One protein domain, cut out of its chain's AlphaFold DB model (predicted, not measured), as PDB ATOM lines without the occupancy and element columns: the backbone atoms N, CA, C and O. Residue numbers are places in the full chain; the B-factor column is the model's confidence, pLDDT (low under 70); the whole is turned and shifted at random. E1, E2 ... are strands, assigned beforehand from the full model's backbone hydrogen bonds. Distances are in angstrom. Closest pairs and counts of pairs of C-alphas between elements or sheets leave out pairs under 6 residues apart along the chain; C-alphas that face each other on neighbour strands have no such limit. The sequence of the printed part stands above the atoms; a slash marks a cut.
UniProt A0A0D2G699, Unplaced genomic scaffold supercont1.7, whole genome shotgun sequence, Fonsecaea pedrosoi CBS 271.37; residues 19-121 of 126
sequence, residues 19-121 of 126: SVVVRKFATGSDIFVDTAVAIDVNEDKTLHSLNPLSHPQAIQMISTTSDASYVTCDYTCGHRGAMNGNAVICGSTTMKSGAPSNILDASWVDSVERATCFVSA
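This is residues 19 to 121 of the 126 residues of an uncharacterized protein of Fonsecaea pedrosoi CBS 271.37 (UniProt A0A0D2G699). One sheet of six strands curls back on itself into a flattened, partly closed barrel, with E3, E1 and E2 as one leaf facing E4 and E5, and the bent strand E6 as the hinge. The printed part has 103 residues, with six named strands, E1 to E6 along the chain, and no named helix: all strand. The mixed, strongly twisted sheet runs E3, E1, E2, E6, E4, E5. The whole is compact, with a radius of gyration of the C-alphas of 13.0 A and spans of 37 by 32 by 18 A.

E1, residues 19 to 26, and E2, residues 32 to 40, form an antiparallel hairpin at 151 degrees, with N 22 and O 35 within hydrogen-bond range at 2.8 A. E3, residues 56 to 64, is antiparallel to E1 at 157 degrees, with N 23 and O 60 at 2.8 A. E4, residues 70 to 78, and E5, residues 88 to 96, form a hairpin at 157 degrees, with N 75 and O 91 at 2.8 A. E6, residues 111 to 120, bends by 51 degrees at residue 114 and is antiparallel to E4, with N 72 and O 118 at 2.8 A. E2 pairs with E6 over residues 39 to 40, parallel, with N 40 and O 117 at 2.9 A. The closest C-alphas of edge strands E3 and E5, Met 61 and Met 95, are 6.7 A apart. This is a folded sheet, bent back into two leaves that face each other.

E1 begins at C-alpha 19, (-43.520, -19.419, -5.127), and spans 22.4 A. E2 spans 24.5 A, E3 21.5 A, E4 26.7 A and E5 24.6 A. E6 spans 26.8 A and ends at C-alpha 120, (-43.176, -16.150, 8.860).

The C-alphas farthest apart, Asp 67 and Met 83, are 39.8 A apart. The printed part has no cut; the links E2 to E3 and E5 to E6 are long. Confidence is under 70 at residues 42 to 46 and 79 to 87.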
ATOM      1  N   SER A  19     -44.543 -20.173  -4.421       90.31
ATOM      2  CA  SER A  19     -43.520 -19.419  -5.127       90.31
ATOM      3  C   SER A  19     -43.752 -17.932  -4.957       90.31
ATOM      4  O   SER A  19     -44.887 -17.489  -4.787       90.31
ATOM      5  N   VAL A  20     -42.675 -17.168  -5.031       91.49
ATOM      6  CA  VAL A  20     -42.694 -15.717  -5.110       91.49
ATOM      7  C   VAL A  20     -42.010 -15.283  -6.395       91.49
ATOM      8  O   VAL A  20     -40.996 -15.850  -6.801       91.49
ATOM      9  N   VAL A  21     -42.577 -14.289  -7.063       93.93
ATOM     10  CA  VAL A  21     -41.957 -13.666  -8.226       93.93
ATOM     11  C   VAL A  21     -41.108 -12.506  -7.736       93.93
ATOM     12  O   VAL A  21     -41.621 -11.528  -7.186       93.93
ATOM     13  N   VAL A  22     -39.802 -12.640  -7.943       94.37
ATOM     14  CA  VAL A  22     -38.803 -11.606  -7.690       94.37
ATOM     15  C   VAL A  22     -38.535 -10.879  -9.001       94.37
ATOM     16  O   VAL A  22     -38.101 -11.489  -9.979       94.37
ATOM     17  N   ARG A  23     -38.767  -9.570  -9.003       94.49
ATOM     18  CA  ARG A  23     -38.447  -8.661 -10.099       94.49
ATOM     19  C   ARG A  23     -37.121  -7.969  -9.829       94.49
ATOM     20  O   ARG A  23     -36.943  -7.366  -8.771       94.49
ATOM     21  N   LYS A  24     -36.218  -8.009 -10.804       93.59
ATOM     22  CA  LYS A  24     -34.973  -7.231 -10.810       93.59
ATOM     23  C   LYS A  24     -35.035  -6.168 -11.894       93.59
ATOM     24  O   LYS A  24     -35.286  -6.505 -13.047       93.59
ATOM     25  N   PHE A  25     -34.792  -4.915 -11.533       93.18
ATOM     26  CA  PHE A  25     -34.797  -3.772 -12.449       93.18
ATOM     27  C   PHE A  25     -33.380  -3.507 -12.963       93.18
ATOM     28  O   PHE A  25     -32.427  -3.565 -12.185       93.18
ATOM     29  N   ALA A  26     -33.222  -3.233 -14.256       89.53
ATOM     30  CA  ALA A  26     -31.930  -2.908 -14.852       89.53
ATOM     31  C   ALA A  26     -31.568  -1.435 -14.618       89.53
ATOM     32  O   ALA A  26     -32.421  -0.557 -14.706       89.53
ATOM     33  N   THR A  27     -30.290  -1.141 -14.373       85.31
ATOM     34  CA  THR A  27     -29.838   0.251 -14.230       85.31
ATOM     35  C   THR A  27     -30.006   1.035 -15.529       85.31
ATOM     36  O   THR A  27     -29.544   0.608 -16.585       85.31
ATOM     37  N   GLY A  28     -30.635   2.212 -15.438       81.32
ATOM     38  CA  GLY A  28     -30.739   3.163 -16.550       81.32
ATOM     39  C   GLY A  28     -31.729   2.769 -17.651       81.32
ATOM     40  O   GLY A  28     -31.640   3.306 -18.753       81.32
ATOM     41  N   SER A  29     -32.653   1.841 -17.385       84.44
ATOM     42  CA  SER A  29     -33.708   1.458 -18.330       84.44
ATOM     43  C   SER A  29     -34.957   0.950 -17.609       84.44
ATOM     44  O   SER A  29     -34.872   0.509 -16.468       84.44
ATOM     45  N   ASP A  30     -36.091   0.912 -18.309       84.33
ATOM     46  CA  ASP A  30     -37.345   0.341 -17.790       84.33
ATOM     47  C   ASP A  30     -37.401  -1.198 -17.904       84.33
ATOM     48  O   ASP A  30     -38.451  -1.818 -17.723       84.33
ATOM     49  N   ILE A  31     -36.276  -1.838 -18.246       89.64
ATOM     50  CA  ILE A  31     -36.187  -3.290 -18.405       89.64
ATOM     51  C   ILE A  31     -36.138  -3.946 -17.028       89.64
ATOM     52  O   ILE A  31     -35.387  -3.538 -16.139       89.64
ATOM     53  N   PHE A  32     -36.896  -5.026 -16.874       92.45
ATOM     54  CA  PHE A  32     -36.864  -5.863 -15.687       92.45
ATOM     55  C   PHE A  32     -36.856  -7.349 -16.045       92.45
ATOM     56  O   PHE A  32     -37.270  -7.751 -17.134       92.45
ATOM     57  N   VAL A  33     -36.388  -8.169 -15.106       92.87
ATOM     58  CA  VAL A  33     -36.405  -9.630 -15.198       92.87
ATOM     59  C   VAL A  33     -37.167 -10.190 -14.011       92.87
ATOM     60  O   VAL A  33     -36.785  -9.963 -12.861       92.87
ATOM     61  N   ASP A  34     -38.211 -10.956 -14.306       94.37
ATOM     62  CA  ASP A  34     -38.977 -11.696 -13.311       94.37
ATOM     63  C   ASP A  34     -38.407 -13.111 -13.169       94.37
ATOM     64  O   ASP A  34     -38.106 -13.788 -14.155       94.37
ATOM     65  N   THR A  35     -38.226 -13.560 -11.931       94.19
ATOM     66  CA  THR A  35     -37.824 -14.932 -11.607       94.19
ATOM     67  C   THR A  35     -38.749 -15.487 -10.536       94.19
ATOM     68  O   THR A  35     -38.926 -14.867  -9.490       94.19
ATOM     69  N   ALA A  36     -39.331 -16.658 -10.788       92.66
ATOM     70  CA  ALA A  36     -40.073 -17.389  -9.772       92.66
ATOM     71  C   ALA A  36     -39.091 -18.126  -8.847       92.66
ATOM     72  O   ALA A  36     -38.248 -18.892  -9.310       92.66
ATOM     73  N   VAL A  37     -39.216 -17.891  -7.547       90.79
ATOM     74  CA  VAL A  37     -38.416 -18.504  -6.484       90.79
ATOM     75  C   VAL A  37     -39.349 -19.330  -5.612       90.79
ATOM     76  O   VAL A  37     -40.410 -18.842  -5.227       90.79
ATOM     77  N   ALA A  38     -38.994 -20.583  -5.326       89.37
ATOM     78  CA  ALA A  38     -39.795 -21.409  -4.429       89.37
ATOM     79  C   ALA A  38     -39.674 -20.904  -2.983       89.37
ATOM     80  O   ALA A  38     -38.643 -20.369  -2.579       89.37
ATOM     81  N   ILE A  39     -40.755 -21.048  -2.224       88.40
ATOM     82  CA  ILE A  39     -40.803 -20.694  -0.808       88.40
ATOM     83  C   ILE A  39     -40.515 -21.956  -0.010       88.40
ATOM     84  O   ILE A  39     -41.291 -22.916  -0.081       88.40
ATOM     85  N   ASP A  40     -39.417 -21.939   0.740       80.10
ATOM     86  CA  ASP A  40     -39.067 -23.040   1.624       80.10
ATOM     87  C   ASP A  40     -39.850 -22.961   2.938       80.10
ATOM     88  O   ASP A  40     -40.142 -21.886   3.474       80.10
ATOM     89  N   VAL A  41     -40.215 -24.134   3.439       73.50
ATOM     90  CA  VAL A  41     -41.086 -24.327   4.602       73.50
ATOM     91  C   VAL A  41     -40.406 -25.150   5.693       73.50
ATOM     92  O   VAL A  41     -40.873 -25.142   6.829       73.50
ATOM     93  N   ASN A  42     -39.322 -25.859   5.365       66.80
ATOM     94  CA  ASN A  42     -38.746 -26.905   6.213       66.80
ATOM     95  C   ASN A  42     -37.340 -26.556   6.722       66.80
ATOM     96  O   ASN A  42     -36.505 -27.442   6.859       66.80
ATOM     97  N   GLU A  43     -37.076 -25.277   7.001       57.08
ATOM     98  CA  GLU A  43     -35.785 -24.739   7.482       57.08
ATOM     99  C   GLU A  43     -34.583 -24.919   6.535       57.08
ATOM    100  O   GLU A  43     -33.566 -24.244   6.716       57.08
ATOM    101  N   ASP A  44     -34.697 -25.745   5.494       61.22
ATOM    102  CA  ASP A  44     -33.674 -25.923   4.472       61.22
ATOM    103  C   ASP A  44     -33.643 -24.673   3.585       61.22
ATOM    104  O   ASP A  44     -34.353 -24.541   2.599       61.22
ATOM    105  N   LYS A  45     -32.853 -23.672   3.972       64.44
ATOM    106  CA  LYS A  45     -32.756 -22.367   3.297       64.44
ATOM    107  C   LYS A  45     -32.019 -22.447   1.950       64.44
ATOM    108  O   LYS A  45     -31.056 -21.713   1.712       64.44
ATOM    109  N   THR A  46     -32.459 -23.329   1.059       67.82
ATOM    110  CA  THR A  46     -31.808 -23.588  -0.224       67.82
ATOM    111  C   THR A  46     -31.873 -22.343  -1.108       67.82
ATOM    112  O   THR A  46     -32.943 -21.844  -1.443       67.82
ATOM    113  N   LEU A  47     -30.703 -21.825  -1.486       73.21
ATOM    114  CA  LEU A  47     -30.586 -20.636  -2.329       73.21
ATOM    115  C   LEU A  47     -31.017 -20.947  -3.766       73.21
ATOM    116  O   LEU A  47     -30.374 -21.740  -4.459       73.21
ATOM    117  N   HIS A  48     -32.051 -20.259  -4.245       82.12
ATOM    118  CA  HIS A  48     -32.497 -20.334  -5.631       82.12
ATOM    119  C   HIS A  48     -31.769 -19.301  -6.486       82.12
ATOM    120  O   HIS A  48     -31.690 -18.125  -6.134       82.12
ATOM    121  N   SER A  49     -31.250 -19.737  -7.635       81.81
ATOM    122  CA  SER A  49     -30.583 -18.836  -8.576       81.81
ATOM    123  C   SER A  49     -31.593 -17.885  -9.211       81.81
ATOM    124  O   SER A  49     -32.624 -18.315  -9.726       81.81
ATOM    125  N   LEU A  50     -31.279 -16.593  -9.191       84.32
ATOM    126  CA  LEU A  50     -32.028 -15.581  -9.919       84.32
ATOM    127  C   LEU A  50     -31.483 -15.476 -11.341       84.32
ATOM    128  O   LEU A  50     -30.274 -15.580 -11.551       84.32
ATOM    129  N   ASN A  51     -32.353 -15.197 -12.314       83.58
ATOM    130  CA  ASN A  51     -31.901 -14.971 -13.686       83.58
ATOM    131  C   ASN A  51     -30.872 -13.835 -13.717       83.58
ATOM    132  O   ASN A  51     -31.144 -12.778 -13.144       83.58
ATOM    133  N   PRO A  52     -29.692 -14.019 -14.328       74.97
ATOM    134  CA  PRO A  52     -28.607 -13.054 -14.232       74.97
ATOM    135  C   PRO A  52     -29.030 -11.697 -14.803       74.97
ATOM    136  O   PRO A  52     -29.583 -11.607 -15.895       74.97
ATOM    137  N   LEU A  53     -28.763 -10.642 -14.034       78.63
ATOM    138  CA  LEU A  53     -28.918  -9.257 -14.460       78.63
ATOM    139  C   LEU A  53     -27.716  -8.493 -13.915       78.63
ATOM    140  O   LEU A  53     -27.570  -8.363 -12.699       78.63
ATOM    141  N   SER A  54     -26.836  -8.066 -14.813       79.26
ATOM    142  CA  SER A  54     -25.638  -7.304 -14.470       79.26
ATOM    143  C   SER A  54     -26.033  -5.880 -14.083       79.26
ATOM    144  O   SER A  54     -26.814  -5.261 -14.803       79.26
ATOM    145  N   HIS A  55     -25.467  -5.351 -12.997       83.47
ATOM    146  CA  HIS A  55     -25.747  -4.002 -12.487       83.47
ATOM    147  C   HIS A  55     -27.253  -3.736 -12.279       83.47
ATOM    148  O   HIS A  55     -27.835  -2.865 -12.940       83.47
ATOM    149  N   PRO A  56     -27.922  -4.502 -11.400       89.73
ATOM    150  CA  PRO A  56     -29.322  -4.253 -11.083       89.73
ATOM    151  C   PRO A  56     -29.479  -2.892 -10.390       89.73
ATOM    152  O   PRO A  56     -28.669  -2.522  -9.551       89.73
ATOM    153  N   GLN A  57     -30.541  -2.158 -10.712       92.81
ATOM    154  CA  GLN A  57     -30.903  -0.938  -9.992       92.81
ATOM    155  C   GLN A  57     -31.577  -1.275  -8.668       92.81
ATOM    156  O   GLN A  57     -31.275  -0.691  -7.633       92.81
ATOM    157  N   ALA A  58     -32.537  -2.196  -8.714       93.69
ATOM    158  CA  ALA A  58     -33.382  -2.497  -7.577       93.69
ATOM    159  C   ALA A  58     -34.001  -3.890  -7.685       93.69
ATOM    160  O   ALA A  58     -34.022  -4.493  -8.765       93.69
ATOM    161  N   ILE A  59     -34.533  -4.385  -6.568       93.79
ATOM    162  CA  ILE A  59     -35.209  -5.682  -6.472       93.79
ATOM    163  C   ILE A  59     -36.501  -5.556  -5.683       93.79
ATOM    164  O   ILE A  59     -36.569  -4.835  -4.692       93.79
ATOM    165  N   GLN A  60     -37.531  -6.277  -6.114       94.86
ATOM    166  CA  GLN A  60     -38.825  -6.294  -5.449       94.86
ATOM    167  C   GLN A  60     -39.475  -7.673  -5.562       94.86
ATOM    168  O   GLN A  60     -39.417  -8.306  -6.614       94.86
ATOM    169  N   MET A  61     -40.159  -8.120  -4.513       94.69
ATOM    170  CA  MET A  61     -41.132  -9.201  -4.639       94.69
ATOM    171  C   MET A  61     -42.466  -8.621  -5.108       94.69
ATOM    172  O   MET A  61     -43.006  -7.719  -4.463       94.69
ATOM    173  N   ILE A  62     -43.025  -9.147  -6.198       94.78
ATOM    174  CA  ILE A  62     -44.231  -8.571  -6.824       94.78
ATOM    175  C   ILE A  62     -45.488  -9.431  -6.669       94.78
ATOM    176  O   ILE A  62     -46.595  -8.901  -6.705       94.78
ATOM    177  N   SER A  63     -45.346 -10.742  -6.477       92.62
ATOM    178  CA  SER A  63     -46.479 -11.647  -6.259       92.62
ATOM    179  C   SER A  63     -46.039 -12.934  -5.575       92.62
ATOM    180  O   SER A  63     -44.933 -13.398  -5.830       92.62
ATOM    181  N   THR A  64     -46.919 -13.552  -4.788       90.54
ATOM    182  CA  THR A  64     -46.699 -14.862  -4.159       90.54
ATOM    183  C   THR A  64     -47.909 -15.774  -4.349       90.54
ATOM    184  O   THR A  64     -49.039 -15.293  -4.427       90.54
ATOM    185  N   THR A  65     -47.680 -17.086  -4.425       89.02
ATOM    186  CA  THR A  65     -48.738 -18.111  -4.392       89.02
ATOM    187  C   THR A  65     -48.969 -18.681  -2.992       89.02
ATOM    188  O   THR A  65     -49.870 -19.499  -2.827       89.02
ATOM    189  N   SER A  66     -48.138 -18.313  -2.010       86.74
ATOM    190  CA  SER A  66     -48.306 -18.730  -0.613       86.74
ATOM    191  C   SER A  66     -49.445 -17.952   0.042       86.74
ATOM    192  O   SER A  66     -49.676 -16.777  -0.251       86.74
ATOM    193  N   ASP A  67     -50.149 -18.611   0.953       84.02
ATOM    194  CA  ASP A  67     -51.212 -18.030   1.772       84.02
ATOM    195  C   ASP A  67     -50.734 -17.616   3.175       84.02
ATOM    196  O   ASP A  67     -51.561 -17.284   4.036       84.02
ATOM    197  N   ALA A  68     -49.414 -17.612   3.397       86.27
ATOM    198  CA  ALA A  68     -48.791 -17.095   4.605       86.27
ATOM    199  C   ALA A  68     -49.009 -15.584   4.769       86.27
ATOM    200  O   ALA A  68     -49.116 -14.832   3.798       86.27
ATOM    201  N   SER A  69     -49.042 -15.131   6.027       87.73
ATOM    202  CA  SER A  69     -49.165 -13.709   6.371       87.73
ATOM    203  C   SER A  69     -48.001 -12.890   5.819       87.73
ATOM    204  O   SER A  69     -48.219 -11.793   5.298       87.73
ATOM    205  N   TYR A  70     -46.792 -13.450   5.917       89.18
ATOM    206  CA  TYR A  70     -45.548 -12.829   5.492       89.18
ATOM    207  C   TYR A  70     -44.668 -13.841   4.756       89.18
ATOM    208  O   TYR A  70     -44.543 -14.997   5.168       89.18
ATOM    209  N   VAL A  71     -44.050 -13.382   3.669       90.39
ATOM    210  CA  VAL A  71     -42.981 -14.079   2.948       90.39
ATOM    211  C   VAL A  71     -41.765 -13.167   2.957       90.39
ATOM    212  O   VAL A  71     -41.869 -12.017   2.540       90.39
ATOM    213  N   THR A  72     -40.617 -13.658   3.400       90.81
ATOM    214  CA  THR A  72     -39.354 -12.911   3.398       90.81
ATOM    215  C   THR A  72     -38.396 -13.566   2.427       90.81
ATOM    216  O   THR A  72     -38.287 -14.788   2.418       90.81
ATOM    217  N   CYS A  73     -37.705 -12.761   1.622       91.48
ATOM    218  CA  CYS A  73     -36.612 -13.231   0.779       91.48
ATOM    219  C   CYS A  73     -35.302 -12.562   1.182       91.48
ATOM    220  O   CYS A  73     -35.212 -11.334   1.168       91.48
ATOM    221  N   ASP A  74     -34.295 -13.383   1.473       90.83
ATOM    222  CA  ASP A  74     -32.905 -12.968   1.651       90.83
ATOM    223  C   ASP A  74     -32.189 -13.039   0.298       90.83
ATOM    224  O   ASP A  74     -32.204 -14.083  -0.360       90.83
ATOM    225  N   TYR A  75     -31.555 -11.945  -0.120       90.47
ATOM    226  CA  TYR A  75     -30.842 -11.843  -1.393       90.47
ATOM    227  C   TYR A  75     -29.341 -11.909  -1.190       90.47
ATOM    228  O   TYR A  75     -28.786 -11.166  -0.377       90.47
ATOM    229  N   THR A  76     -28.673 -12.729  -1.996       88.27
ATOM    230  CA  THR A  76     -27.214 -12.772  -2.041       88.27
ATOM    231  C   THR A  76     -26.667 -12.149  -3.313       88.27
ATOM    232  O   THR A  76     -27.247 -12.296  -4.393       88.27
ATOM    233  N   CYS A  77     -25.507 -11.519  -3.210       84.48
ATOM    234  CA  CYS A  77     -24.918 -10.731  -4.288       84.48
ATOM    235  C   CYS A  77     -23.396 -10.819  -4.322       84.48
ATOM    236  O   CYS A  77     -22.737 -11.069  -3.307       84.48
ATOM    237  N   GLY A  78     -22.855 -10.539  -5.508       76.01
ATOM    238  CA  GLY A  78     -21.451 -10.213  -5.696       76.01
ATOM    239  C   GLY A  78     -21.200  -8.759  -5.296       76.01
ATOM    240  O   GLY A  78     -21.713  -7.828  -5.922       76.01
ATOM    241  N   HIS A  79     -20.421  -8.554  -4.234       66.77
ATOM    242  CA  HIS A  79     -19.981  -7.223  -3.817       66.77
ATOM    243  C   HIS A  79     -18.789  -6.774  -4.667       66.77
ATOM    244  O   HIS A  79     -17.844  -7.550  -4.844       66.77
ATOM    245  N   ARG A  80     -18.751  -5.493  -5.065       58.81
ATOM    246  CA  ARG A  80     -17.525  -4.841  -5.565       58.81
ATOM    247  C   ARG A  80     -16.439  -4.923  -4.492       58.81
ATOM    248  O   ARG A  80     -16.426  -4.116  -3.568       58.81
ATOM    249  N   GLY A  81     -15.588  -5.944  -4.533       55.00
ATOM    250  CA  GLY A  81     -14.507  -6.153  -3.559       55.00
ATOM    251  C   GLY A  81     -14.660  -7.335  -2.595       55.00
ATOM    252  O   GLY A  81     -13.803  -7.495  -1.727       55.00
ATOM    253  N   ALA A  82     -15.678  -8.195  -2.733       55.23
ATOM    254  CA  ALA A  82     -15.685  -9.470  -2.007       55.23
ATOM    255  C   ALA A  82     -14.552 -10.371  -2.536       55.23
ATOM    256  O   ALA A  82     -14.662 -10.963  -3.605       55.23
ATOM    257  N   MET A  83     -13.449 -10.470  -1.789       49.67
ATOM    258  CA  MET A  83     -12.218 -11.121  -2.266       49.67
ATOM    259  C   MET A  83     -12.313 -12.647  -2.437       49.67
ATOM    260  O   MET A  83     -11.432 -13.229  -3.060       49.67
ATOM    261  N   ASN A  84     -13.358 -13.312  -1.927       54.30
ATOM    262  CA  ASN A  84     -13.336 -14.772  -1.761       54.30
ATOM    263  C   ASN A  84     -14.481 -15.536  -2.449       54.30
ATOM    264  O   ASN A  84     -14.683 -16.705  -2.142       54.30
ATOM    265  N   GLY A  85     -15.257 -14.915  -3.344       52.07
ATOM    266  CA  GLY A  85     -16.330 -15.618  -4.074       52.07
ATOM    267  C   GLY A  85     -17.476 -16.164  -3.202       52.07
ATOM    268  O   GLY A  85     -18.359 -16.849  -3.713       52.07
ATOM    269  N   ASN A  86     -17.490 -15.860  -1.900       59.12
ATOM    270  CA  ASN A  86     -18.599 -16.194  -1.016       59.12
ATOM    271  C   ASN A  86     -19.737 -15.198  -1.240       59.12
ATOM    272  O   ASN A  86     -19.569 -13.996  -1.028       59.12
ATOM    273  N   ALA A  87     -20.895 -15.717  -1.647       64.74
ATOM    274  CA  ALA A  87     -22.124 -14.949  -1.758       64.74
ATOM    275  C   ALA A  87     -22.526 -14.433  -0.364       64.74
ATOM    276  O   ALA A  87     -22.738 -15.220   0.560       64.74
ATOM    277  N   VAL A  88     -22.594 -13.112  -0.203       77.14
ATOM    278  CA  VAL A  88     -23.032 -12.449   1.036       77.14
ATOM    279  C   VAL A  88     -24.485 -12.025   0.902       77.14
ATOM    280  O   VAL A  88     -24.906 -11.636  -0.188       77.14
ATOM    281  N   ILE A  89     -25.250 -12.082   1.997       85.31
ATOM    282  CA  ILE A  89     -26.592 -11.491   2.035       85.31
ATOM    283  C   ILE A  89     -26.428  -9.966   1.987       85.31
ATOM    284  O   ILE A  89     -25.818  -9.392   2.886       85.31
ATOM    285  N   CYS A  90     -26.953  -9.312   0.952       86.61
ATOM    286  CA  CYS A  90     -26.940  -7.842   0.833       86.61
ATOM    287  C   CYS A  90     -28.230  -7.176   1.265       86.61
ATOM    288  O   CYS A  90     -28.267  -5.958   1.423       86.61
ATOM    289  N   GLY A  91     -29.301  -7.941   1.403       88.99
ATOM    290  CA  GLY A  91     -30.571  -7.380   1.794       88.99
ATOM    291  C   GLY A  91     -31.612  -8.456   1.956       88.99
ATOM    292  O   GLY A  91     -31.513  -9.542   1.385       88.99
ATOM    293  N   SER A  92     -32.622  -8.108   2.725       90.51
ATOM    294  CA  SER A  92     -33.843  -8.869   2.857       90.51
ATOM    295  C   SER A  92     -35.009  -7.938   2.565       90.51
ATOM    296  O   SER A  92     -34.935  -6.722   2.750       90.51
ATOM    297  N   THR A  93     -36.090  -8.498   2.047       92.53
ATOM    298  CA  THR A  93     -37.356  -7.773   1.964       92.53
ATOM    299  C   THR A  93     -38.479  -8.711   2.351       92.53
ATOM    300  O   THR A  93     -38.364  -9.927   2.184       92.53
ATOM    301  N   THR A  94     -39.549  -8.144   2.895       91.34
ATOM    302  CA  THR A  94     -40.721  -8.883   3.357       91.34
ATOM    303  C   THR A  94     -41.927  -8.444   2.543       91.34
ATOM    304  O   THR A  94     -42.157  -7.258   2.303       91.34
ATOM    305  N   MET A  95     -42.687  -9.426   2.086       91.53
ATOM    306  CA  MET A  95     -43.953  -9.281   1.398       91.53
ATOM    307  C   MET A  95     -45.061  -9.662   2.373       91.53
ATOM    308  O   MET A  95     -45.074 -10.776   2.895       91.53
ATOM    309  N   LYS A  96     -46.013  -8.754   2.587       89.78
ATOM    310  CA  LYS A  96     -47.258  -9.064   3.291       89.78
ATOM    311  C   LYS A  96     -48.256  -9.674   2.313       89.78
ATOM    312  O   LYS A  96     -48.330  -9.251   1.161       89.78
ATOM    313  N   SER A  97     -49.057 -10.628   2.777       82.83
ATOM    314  CA  SER A  97     -50.122 -11.231   1.971       82.83
ATOM    315  C   SER A  97     -50.978 -10.161   1.275       82.83
ATOM    316  O   SER A  97     -51.540  -9.277   1.927       82.83
ATOM    317  N   GLY A  98     -51.051 -10.232  -0.057       80.31
ATOM    318  CA  GLY A  98     -51.834  -9.315  -0.891       80.31
ATOM    319  C   GLY A  98     -51.167  -7.982  -1.257       80.31
ATOM    320  O   GLY A  98     -51.807  -7.182  -1.937       80.31
ATOM    321  N   ALA A  99     -49.917  -7.728  -0.859       87.29
ATOM    322  CA  ALA A  99     -49.189  -6.505  -1.209       87.29
ATOM    323  C   ALA A  99     -47.775  -6.819  -1.726       87.29
ATOM    324  O   ALA A  99     -47.142  -7.729  -1.198       87.29
ATOM    325  N   PRO A 100     -47.242  -6.085  -2.721       90.34
ATOM    326  CA  PRO A 100     -45.838  -6.206  -3.108       90.34
ATOM    327  C   PRO A 100     -44.913  -5.751  -1.972       90.34
ATOM    328  O   PRO A 100     -45.307  -4.960  -1.113       90.34
ATOM    329  N   SER A 101     -43.670  -6.232  -1.975       92.70
ATOM    330  CA  SER A 101     -42.670  -5.774  -1.007       92.70
ATOM    331  C   SER A 101     -42.200  -4.353  -1.312       92.70
ATOM    332  O   SER A 101     -42.386  -3.837  -2.421       92.70
ATOM    333  N   ASN A 102     -41.480  -3.754  -0.365       90.67
ATOM    334  CA  ASN A 102     -40.674  -2.573  -0.658       90.67
ATOM    335  C   ASN A 102     -39.633  -2.893  -1.741       90.67
ATOM    336  O   ASN A 102     -39.152  -4.031  -1.843       90.67
ATOM    337  N   ILE A 103     -39.298  -1.875  -2.534       92.23
ATOM    338  CA  ILE A 103     -38.196  -1.925  -3.493       92.23
ATOM    339  C   ILE A 103     -36.885  -1.796  -2.708       92.23
ATOM    340  O   ILE A 103     -36.670  -0.803  -2.016       92.23
ATOM    341  N   LEU A 104     -36.023  -2.804  -2.816       92.17
ATOM    342  CA  LEU A 104     -34.670  -2.806  -2.269       92.17
ATOM    343  C   LEU A 104     -33.716  -2.174  -3.290       92.17
ATOM    344  O   LEU A 104     -33.646  -2.650  -4.424       92.17
ATOM    345  N   ASP A 105     -32.967  -1.145  -2.892       91.29
ATOM    346  CA  ASP A 105     -31.888  -0.596  -3.718       91.29
ATOM    347  C   ASP A 105     -30.751  -1.619  -3.873       91.29
ATOM    348  O   ASP A 105     -30.206  -2.128  -2.890       91.29
ATOM    349  N   ALA A 106     -30.409  -1.918  -5.124       90.54
ATOM    350  CA  ALA A 106     -29.349  -2.846  -5.504       90.54
ATOM    351  C   ALA A 106     -28.284  -2.173  -6.389       90.54
ATOM    352  O   ALA A 106     -27.367  -2.845  -6.855       90.54
ATOM    353  N   SER A 107     -28.363  -0.853  -6.593       89.08
ATOM    354  CA  SER A 107     -27.469  -0.107  -7.493       89.08
ATOM    355  C   SER A 107     -25.993  -0.111  -7.069       89.08
ATOM    356  O   SER A 107     -25.107   0.219  -7.860       89.08
ATOM    357  N   TRP A 108     -25.716  -0.503  -5.827       86.38
ATOM    358  CA  TRP A 108     -24.383  -0.565  -5.236       86.38
ATOM    359  C   TRP A 108     -23.680  -1.926  -5.407       86.38
ATOM    360  O   TRP A 108     -22.482  -2.018  -5.123       86.38
ATOM    361  N   VAL A 109     -24.377  -2.969  -5.884       85.95
ATOM    362  CA  VAL A 109     -23.797  -4.301  -6.152       85.95
ATOM    363  C   VAL A 109     -23.554  -4.540  -7.644       85.95
ATOM    364  O   VAL A 109     -24.201  -3.941  -8.502       85.95
ATOM    365  N   ASP A 110     -22.644  -5.460  -7.976       83.26
ATOM    366  CA  ASP A 110     -22.413  -5.851  -9.376       83.26
ATOM    367  C   ASP A 110     -23.491  -6.820  -9.884       83.26
ATOM    368  O   ASP A 110     -23.899  -6.773 -11.049       83.26
ATOM    369  N   SER A 111     -23.968  -7.702  -9.006       85.86
ATOM    370  CA  SER A 111     -24.959  -8.728  -9.316       85.86
ATOM    371  C   SER A 111     -25.791  -9.061  -8.083       85.86
ATOM    372  O   SER A 111     -25.274  -9.094  -6.971       85.86
ATOM    373  N   VAL A 112     -27.070  -9.392  -8.279       88.45
ATOM    374  CA  VAL A 112     -27.837 -10.172  -7.294       88.45
ATOM    375  C   VAL A 112     -28.107 -11.544  -7.879       88.45
ATOM    376  O   VAL A 112     -28.756 -11.682  -8.924       88.45
ATOM    377  N   GLU A 113     -27.565 -12.547  -7.208       86.92
ATOM    378  CA  GLU A 113     -27.313 -13.866  -7.774       86.92
ATOM    379  C   GLU A 113     -28.349 -14.884  -7.333       86.92
ATOM    380  O   GLU A 113     -28.776 -15.715  -8.133       86.92
ATOM    381  N   ARG A 114     -28.748 -14.836  -6.060       89.10
ATOM    382  CA  ARG A 114     -29.640 -15.836  -5.475       89.10
ATOM    383  C   ARG A 114     -30.593 -15.201  -4.481       89.10
ATOM    384  O   ARG A 114     -30.306 -14.140  -3.925       89.10
ATOM    385  N   ALA A 115     -31.714 -15.871  -4.273       91.40
ATOM    386  CA  ALA A 115     -32.660 -15.564  -3.218       91.40
ATOM    387  C   ALA A 115     -33.048 -16.849  -2.486       91.40
ATOM    388  O   ALA A 115     -33.236 -17.889  -3.119       91.40
ATOM    389  N   THR A 116     -33.217 -16.759  -1.172       90.56
ATOM    390  CA  THR A 116     -33.943 -17.770  -0.397       90.56
ATOM    391  C   THR A 116     -35.177 -17.115   0.175       90.56
ATOM    392  O   THR A 116     -35.060 -16.089   0.840       90.56
ATOM    393  N   CYS A 117     -36.342 -17.716  -0.055       90.83
ATOM    394  CA  CYS A 117     -37.610 -17.187   0.418       90.83
ATOM    395  C   CYS A 117     -38.255 -18.145   1.417       90.83
ATOM    396  O   CYS A 117     -38.280 -19.350   1.187       90.83
ATOM    397  N   PHE A 118     -38.776 -17.613   2.516       87.81
ATOM    398  CA  PHE A 118     -39.378 -18.382   3.603       87.81
ATOM    399  C   PHE A 118     -40.594 -17.649   4.162       87.81
ATOM    400  O   PHE A 118     -40.747 -16.439   3.992       87.81
ATOM    401  N   VAL A 119     -41.476 -18.388   4.828       87.59
ATOM    402  CA  VAL A 119     -42.655 -17.812   5.481       87.59
ATOM    403  C   VAL A 119     -42.393 -17.461   6.936       87.59
ATOM    404  O   VAL A 119     -41.635 -18.140   7.628       87.59
ATOM    405  N   SER A 120     -43.097 -16.448   7.432       79.66
ATOM    406  CA  SER A 120     -43.176 -16.150   8.860       79.66
ATOM    407  C   SER A 120     -44.615 -15.849   9.282       79.66
ATOM    408  O   SER A 120     -45.431 -15.324   8.521       79.66
ATOM    409  N   ALA A 121     -44.953 -16.222  10.520       77.18
ATOM    410  CA  ALA A 121     -46.262 -15.919  11.103       77.18
ATOM    411  C   ALA A 121     -46.387 -14.436  11.500       77.18
ATOM    412  O   ALA A 121     -47.473 -13.864  11.409       77.18
TER     413      ALA A 121